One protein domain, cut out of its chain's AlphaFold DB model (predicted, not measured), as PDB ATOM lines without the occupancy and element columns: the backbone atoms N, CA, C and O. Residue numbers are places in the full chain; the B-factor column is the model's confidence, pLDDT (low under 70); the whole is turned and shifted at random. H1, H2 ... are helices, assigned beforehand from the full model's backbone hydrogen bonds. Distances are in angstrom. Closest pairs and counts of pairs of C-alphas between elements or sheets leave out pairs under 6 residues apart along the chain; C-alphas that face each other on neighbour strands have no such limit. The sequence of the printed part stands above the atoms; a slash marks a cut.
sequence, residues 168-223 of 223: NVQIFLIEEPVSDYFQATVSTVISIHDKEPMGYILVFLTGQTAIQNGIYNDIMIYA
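Overview. This is residues 168 to 223 of the 223 residues of the protein "Helicase ATP-binding domain-containing protein" of Lactuca saligna (UniProt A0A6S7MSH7). One long helix, H1, and a shorter one, H2, run the same way, and the long link between them folds back beside H1. The opening stretch, residues 168 to 180, sticks out as a free arm. The 56 printed residues hold H1 then H2 and no named strand; the class is all helix, with 23 residues in named elements, under half. The whole is only just compact, close to loose, with a radius of gyration of the C-alphas of 12.0 A and spans of 31 by 29 by 19 A.

Arrangement. H1, residues 181 to 195, and H2, residues 208 to 215, are close but not clearly touching; their closest C-alphas, those of Val 186 and Gly 214, are 7.6 A apart. Their tilt of 34.6 degrees is only just shallow. In H1 and H2 every O i to N i+4 pair is within hydrogen-bond range.

Along the chain. H1 spans 20.7 A from C-alpha 181 at (30.905, 11.730, -1.135). H2 spans 10.8 A, ending with C-alpha 215 at (27.601, 2.969, 11.414).

Size, cuts and confidence. The C-alphas farthest apart, those of Asn 168 and Tyr 216, are 32.8 A apart. The printed part has no cut. The H1 to H2 link, 12 residues, is long. Residues 213 to 223 have pLDDT under 70.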
ATOM      1  N   ASN A 168      23.227  -9.375 -14.757       83.81
ATOM      2  CA  ASN A 168      23.206  -8.072 -15.405       83.81
ATOM      3  C   ASN A 168      22.982  -7.000 -14.327       83.81
ATOM      4  O   ASN A 168      21.910  -6.962 -13.724       83.81
ATOM      5  N   VAL A 169      23.999  -6.184 -14.053       87.31
ATOM      6  CA  VAL A 169      23.948  -5.128 -13.033       87.31
ATOM      7  C   VAL A 169      23.711  -3.791 -13.723       87.31
ATOM      8  O   VAL A 169      24.428  -3.435 -14.658       87.31
ATOM      9  N   GLN A 170      22.707  -3.048 -13.262       90.50
ATOM     10  CA  GLN A 170      22.466  -1.680 -13.719       90.50
ATOM     11  C   GLN A 170      23.463  -0.729 -13.049       90.50
ATOM     12  O   GLN A 170      23.661  -0.788 -11.837       90.50
ATOM     13  N   ILE A 171      24.100   0.133 -13.843       92.12
ATOM     14  CA  ILE A 171      25.105   1.093 -13.373       92.12
ATOM     15  C   ILE A 171      24.510   2.496 -13.456       92.12
ATOM     16  O   ILE A 171      24.098   2.929 -14.532       92.12
ATOM     17  N   PHE A 172      24.511   3.207 -12.330       92.62
ATOM     18  CA  PHE A 172      24.092   4.603 -12.233       92.62
ATOM     19  C   PHE A 172      25.308   5.486 -11.948       92.62
ATOM     20  O   PHE A 172      26.145   5.143 -11.111       92.62
ATOM     21  N   LEU A 173      25.414   6.609 -12.657       92.62
ATOM     22  CA  LEU A 173      26.497   7.581 -12.517       92.62
ATOM     23  C   LEU A 173      25.910   8.936 -12.125       92.62
ATOM     24  O   LEU A 173      24.834   9.306 -12.592       92.62
ATOM     25  N   ILE A 174      26.631   9.671 -11.283       92.88
ATOM     26  CA  ILE A 174      26.326  11.075 -11.000       92.88
ATOM     27  C   ILE A 174      26.701  11.938 -12.210       92.88
ATOM     28  O   ILE A 174      27.712  11.680 -12.864       92.88
ATOM     29  N   GLU A 175      25.894  12.955 -12.505       90.56
ATOM     30  CA  GLU A 175      26.155  13.878 -13.619       90.56
ATOM     31  C   GLU A 175      27.285  14.863 -13.293       90.56
ATOM     32  O   GLU A 175      28.121  15.156 -14.148       90.56
ATOM     33  N   GLU A 176      27.356  15.320 -12.039       92.75
ATOM     34  CA  GLU A 176      28.372  16.252 -11.551       92.75
ATOM     35  C   GLU A 176      29.100  15.702 -10.311       92.75
ATOM     36  O   GLU A 176      28.489  14.998  -9.501       92.75
ATOM     37  N   PRO A 177      30.398  16.014 -10.121       92.88
ATOM     38  CA  PRO A 177      31.141  15.609  -8.931       92.88
ATOM     39  C   PRO A 177      30.531  16.173  -7.643       92.88
ATOM     40  O   PRO A 177      30.301  17.374  -7.519       92.88
ATOM     41  N   VAL A 178      30.349  15.313  -6.643       92.12
ATOM     42  CA  VAL A 178      29.905  15.717  -5.302       92.12
ATOM     43  C   VAL A 178      31.083  16.126  -4.423       92.12
ATOM     44  O   VAL A 178      32.108  15.446  -4.379       92.12
ATOM     45  N   SER A 179      30.920  17.225  -3.681       89.69
ATOM     46  CA  SER A 179      31.924  17.720  -2.730       89.69
ATOM     47  C   SER A 179      32.034  16.859  -1.469       89.69
ATOM     48  O   SER A 179      33.124  16.726  -0.918       89.69
ATOM     49  N   ASP A 180      30.920  16.269  -1.024       89.69
ATOM     50  CA  ASP A 180      30.863  15.339   0.106       89.69
ATOM     51  C   ASP A 180      30.331  13.980  -0.367       89.69
ATOM     52  O   ASP A 180      29.123  13.740  -0.462       89.69
ATOM     53  N   TYR A 181      31.258  13.076  -0.691       90.00
ATOM     54  CA  TYR A 181      30.905  11.730  -1.135       90.00
ATOM     55  C   TYR A 181      30.251  10.906  -0.017       90.00
ATOM     56  O   TYR A 181      29.471  10.003  -0.316       90.00
ATOM     57  N   PHE A 182      30.544  11.189   1.258       88.12
ATOM     58  CA  PHE A 182      30.013  10.425   2.383       88.12
ATOM     59  C   PHE A 182      28.525  10.725   2.564       88.12
ATOM     60  O   PHE A 182      27.709   9.804   2.586       88.12
ATOM     61  N   GLN A 183      28.150  12.006   2.578       86.69
ATOM     62  CA  GLN A 183      26.747  12.413   2.638       86.69
ATOM     63  C   GLN A 183      25.954  11.931   1.412       86.69
ATOM     64  O   GLN A 183      24.826  11.444   1.552       86.69
ATOM     65  N   ALA A 184      26.543  12.016   0.215       90.62
ATOM     66  CA  ALA A 184      25.932  11.496  -1.007       90.62
ATOM     67  C   ALA A 184      25.711   9.975  -0.936       90.62
ATOM     68  O   ALA A 184      24.653   9.480  -1.327       90.62
ATOM     69  N   THR A 185      26.674   9.238  -0.372       91.00
ATOM     70  CA  THR A 185      26.576   7.788  -0.162       91.00
ATOM     71  C   THR A 185      25.436   7.447   0.794       91.00
ATOM     72  O   THR A 185      24.575   6.649   0.438       91.00
ATOM     73  N   VAL A 186      25.369   8.094   1.963       89.25
ATOM     74  CA  VAL A 186      24.290   7.901   2.952       89.25
ATOM     75  C   VAL A 186      22.916   8.164   2.331       89.25
ATOM     76  O   VAL A 186      22.014   7.336   2.438       89.25
ATOM     77  N   SER A 187      22.777   9.277   1.609       90.31
ATOM     78  CA  SER A 187      21.523   9.644   0.938       90.31
ATOM     79  C   SER A 187      21.114   8.613  -0.122       90.31
ATOM     80  O   SER A 187      19.936   8.283  -0.254       90.31
ATOM     81  N   THR A 188      22.091   8.067  -0.853       92.44
ATOM     82  CA  THR A 188      21.864   7.022  -1.860       92.44
ATOM     83  C   THR A 188      21.420   5.714  -1.211       92.44
ATOM     84  O   THR A 188      20.464   5.105  -1.679       92.44
ATOM     85  N   VAL A 189      22.055   5.303  -0.108       91.88
ATOM     86  CA  VAL A 189      21.687   4.091   0.642       91.88
ATOM     87  C   VAL A 189      20.247   4.172   1.144       91.88
ATOM     88  O   VAL A 189      19.486   3.233   0.926       91.88
ATOM     89  N   ILE A 190      19.854   5.301   1.744       90.25
ATOM     90  CA  ILE A 190      18.473   5.526   2.203       90.25
ATOM     91  C   ILE A 190      17.507   5.483   1.013       90.25
ATOM     92  O   ILE A 190      16.512   4.766   1.048       90.25
ATOM     93  N   SER A 191      17.829   6.170  -0.090       92.06
ATOM     94  CA  SER A 191      16.970   6.145  -1.279       92.06
ATOM     95  C   SER A 191      16.829   4.747  -1.891       92.06
ATOM     96  O   SER A 191      15.778   4.469  -2.461       92.06
ATOM     97  N   ILE A 192      17.865   3.902  -1.840       92.56
ATOM     98  CA  ILE A 192      17.793   2.506  -2.298       92.56
ATOM     99  C   ILE A 192      16.912   1.706  -1.339       92.56
ATOM    100  O   ILE A 192      16.010   1.015  -1.793       92.56
ATOM    101  N   HIS A 193      17.128   1.835  -0.029       89.81
ATOM    102  CA  HIS A 193      16.353   1.122   0.985       89.81
ATOM    103  C   HIS A 193      14.844   1.389   0.879       89.81
ATOM    104  O   HIS A 193      14.049   0.463   1.011       89.81
ATOM    105  N   ASP A 194      14.464   2.636   0.596       92.75
ATOM    106  CA  ASP A 194      13.060   3.043   0.522       92.75
ATOM    107  C   ASP A 194      12.375   2.651  -0.798       92.75
ATOM    108  O   ASP A 194      11.160   2.442  -0.822       92.75
ATOM    109  N   LYS A 195      13.114   2.617  -1.917       93.81
ATOM    110  CA  LYS A 195      12.531   2.492  -3.270       93.81
ATOM    111  C   LYS A 195      12.741   1.131  -3.916       93.81
ATOM    112  O   LYS A 195      11.930   0.739  -4.754       93.81
ATOM    113  N   GLU A 196      13.819   0.438  -3.571       93.12
ATOM    114  CA  GLU A 196      14.175  -0.842  -4.172       93.12
ATOM    115  C   GLU A 196      13.600  -2.013  -3.360       93.12
ATOM    116  O   GLU A 196      13.361  -1.900  -2.155       93.12
ATOM    117  N   PRO A 197      13.341  -3.166  -3.999       91.69
ATOM    118  CA  PRO A 197      12.886  -4.358  -3.297       91.69
ATOM    119  C   PRO A 197      13.919  -4.852  -2.273       91.69
ATOM    120  O   PRO A 197      15.110  -4.561  -2.357       91.69
ATOM    121  N   MET A 198      13.448  -5.672  -1.330       89.00
ATOM    122  CA  MET A 198      14.273  -6.247  -0.262       89.00
ATOM    123  C   MET A 198      15.575  -6.875  -0.784       89.00
ATOM    124  O   MET A 198      15.557  -7.774  -1.627       89.00
ATOM    125  N   GLY A 199      16.699  -6.440  -0.212       88.12
ATOM    126  CA  GLY A 199      18.043  -6.897  -0.548       88.12
ATOM    127  C   GLY A 199      19.102  -6.304   0.383       88.12
ATOM    128  O   GLY A 199      18.811  -5.440   1.208       88.12
ATOM    129  N   TYR A 200      20.338  -6.789   0.259       87.50
ATOM    130  CA  TYR A 200      21.482  -6.246   0.994       87.50
ATOM    131  C   TYR A 200      22.147  -5.118   0.203       87.50
ATOM    132  O   TYR A 200      22.273  -5.206  -1.019       87.50
ATOM    133  N   ILE A 201      22.626  -4.093   0.912       87.88
ATOM    134  CA  ILE A 201      23.366  -2.968   0.335       87.88
ATOM    135  C   ILE A 201      24.827  -3.079   0.779       87.88
ATOM    136  O   ILE A 201      25.116  -3.087   1.972       87.88
ATOM    137  N   LEU A 202      25.744  -3.162  -0.188       89.38
ATOM    138  CA  LEU A 202      27.187  -3.130   0.049       89.38
ATOM    139  C   LEU A 202      27.726  -1.739  -0.292       89.38
ATOM    140  O   LEU A 202      27.542  -1.261  -1.410       89.38
ATOM    141  N   VAL A 203      28.402  -1.106   0.666       88.44
ATOM    142  CA  VAL A 203      28.920   0.261   0.541       88.44
ATOM    143  C   VAL A 203      30.439   0.258   0.674       88.44
ATOM    144  O   VAL A 203      30.977  -0.268   1.643       88.44
ATOM    145  N   PHE A 204      31.132   0.892  -0.273       87.75
ATOM    146  CA  PHE A 204      32.584   1.070  -0.226       87.75
ATOM    147  C   PHE A 204      32.924   2.481   0.268       87.75
ATOM    148  O   PHE A 204      32.585   3.466  -0.385       87.75
ATOM    149  N   LEU A 205      33.603   2.579   1.412       86.62
ATOM    150  CA  LEU A 205      34.046   3.841   2.018       86.62
ATOM    151  C   LEU A 205      35.570   3.862   2.178       86.62
ATOM    152  O   LEU A 205      36.208   2.818   2.324       86.62
ATOM    153  N   THR A 206      36.174   5.053   2.184       86.56
ATOM    154  CA  THR A 206      37.629   5.177   2.326       86.56
ATOM    155  C   THR A 206      38.047   5.188   3.797       86.56
ATOM    156  O   THR A 206      37.948   6.208   4.480       86.56
ATOM    157  N   GLY A 207      38.587   4.065   4.265       77.75
ATOM    158  CA  GLY A 207      39.229   3.957   5.575       77.75
ATOM    159  C   GLY A 207      38.276   3.690   6.743       77.75
ATOM    160  O   GLY A 207      37.066   3.895   6.675       77.75
ATOM    161  N   GLN A 208      38.854   3.227   7.851       74.81
ATOM    162  CA  GLN A 208      38.107   2.732   9.009       74.81
ATOM    163  C   GLN A 208      37.270   3.815   9.705       74.81
ATOM    164  O   GLN A 208      36.152   3.539  10.132       74.81
ATOM    165  N   THR A 209      37.769   5.051   9.785       75.75
ATOM    166  CA  THR A 209      37.045   6.168  10.414       75.75
ATOM    167  C   THR A 209      35.759   6.508   9.662       75.75
ATOM    168  O   THR A 209      34.727   6.733  10.287       75.75
ATOM    169  N   ALA A 210      35.793   6.500   8.323       71.38
ATOM    170  CA  ALA A 210      34.600   6.731   7.510       71.38
ATOM    171  C   ALA A 210      33.568   5.612   7.713       71.38
ATOM    172  O   ALA A 210      32.381   5.892   7.861       71.38
ATOM    173  N   ILE A 211      34.028   4.359   7.803       74.62
ATOM    174  CA  ILE A 211      33.171   3.199   8.088       74.62
ATOM    175  C   ILE A 211      32.496   3.348   9.457       74.62
ATOM    176  O   ILE A 211      31.276   3.248   9.553       74.62
ATOM    177  N   GLN A 212      33.264   3.649  10.507       72.88
ATOM    178  CA  GLN A 212      32.722   3.820  11.858       72.88
ATOM    179  C   GLN A 212      31.703   4.962  11.922       72.88
ATOM    180  O   GLN A 212      30.615   4.776  12.460       72.88
ATOM    181  N   ASN A 213      32.001   6.110  11.311       68.06
ATOM    182  CA  ASN A 213      31.077   7.245  11.268       68.06
ATOM    183  C   ASN A 213      29.785   6.941  10.485       68.06
ATOM    184  O   ASN A 213      28.740   7.504  10.806       68.06
ATOM    185  N   GLY A 214      29.834   6.055   9.483       60.00
ATOM    186  CA  GLY A 214      28.648   5.561   8.770       60.00
ATOM    187  C   GLY A 214      27.738   4.702   9.646       60.00
ATOM    188  O   GLY A 214      26.520   4.838   9.579       60.00
ATOM    189  N   ILE A 215      28.329   3.880  10.517       59.78
ATOM    190  CA  ILE A 215      27.601   2.969  11.414       59.78
ATOM    191  C   ILE A 215      26.879   3.725  12.542       59.78
ATOM    192  O   ILE A 215      25.785   3.335  12.938       59.78
ATOM    193  N   TYR A 216      27.453   4.823  13.047       52.78
ATOM    194  CA  TYR A 216      26.867   5.601  14.152       52.78
ATOM    195  C   TYR A 216      25.602   6.403  13.780       52.78
ATOM    196  O   TYR A 216      24.912   6.862  14.686       52.78
ATOM    197  N   ASN A 217      25.276   6.550  12.491       50.38
ATOM    198  CA  ASN A 217      24.089   7.271  12.005       50.38
ATOM    199  C   ASN A 217      22.960   6.320  11.528       50.38
ATOM    200  O   ASN A 217      22.292   6.613  10.541       50.38
ATOM    201  N   ASP A 218      22.761   5.184  12.210       46.78
ATOM    202  CA  ASP A 218      21.690   4.190  11.970       46.78
ATOM    203  C   ASP A 218      21.739   3.411  10.637       46.78
ATOM    204  O   ASP A 218      20.752   2.804  10.219       46.78
ATOM    205  N   ILE A 219      22.906   3.325   9.988       49.62
ATOM    206  CA  ILE A 219      23.104   2.461   8.813       49.62
ATOM    207  C   ILE A 219      24.042   1.312   9.193       49.62
ATOM    208  O   ILE A 219      25.246   1.495   9.355       49.62
ATOM    209  N   MET A 220      23.496   0.099   9.328       39.72
ATOM    210  CA  MET A 220      24.275  -1.132   9.530       39.72
ATOM    211  C   MET A 220      25.086  -1.455   8.263       39.72
ATOM    212  O   MET A 220      24.645  -2.206   7.396       39.72
ATOM    213  N   ILE A 221      26.278  -0.871   8.152       42.25
ATOM    214  CA  ILE A 221      27.272  -1.213   7.131       42.25
ATOM    215  C   ILE A 221      28.146  -2.330   7.711       42.25
ATOM    216  O   ILE A 221      28.917  -2.096   8.643       42.25
ATOM    217  N   TYR A 222      28.013  -3.549   7.189       34.25
ATOM    218  CA  TYR A 222      28.921  -4.644   7.534       34.25
ATOM    219  C   TYR A 222      30.234  -4.497   6.756       34.25
ATOM    220  O   TYR A 222      30.214  -4.240   5.551       34.25
ATOM    221  N   ALA A 223      31.349  -4.632   7.480       36.69
ATOM    222  CA  ALA A 223      32.696  -4.782   6.930       36.69
ATOM    223  C   ALA A 223      32.929  -6.206   6.407       36.69
ATOM    224  O   ALA A 223      32.330  -7.144   6.985       36.69
TER     225      ALA A 223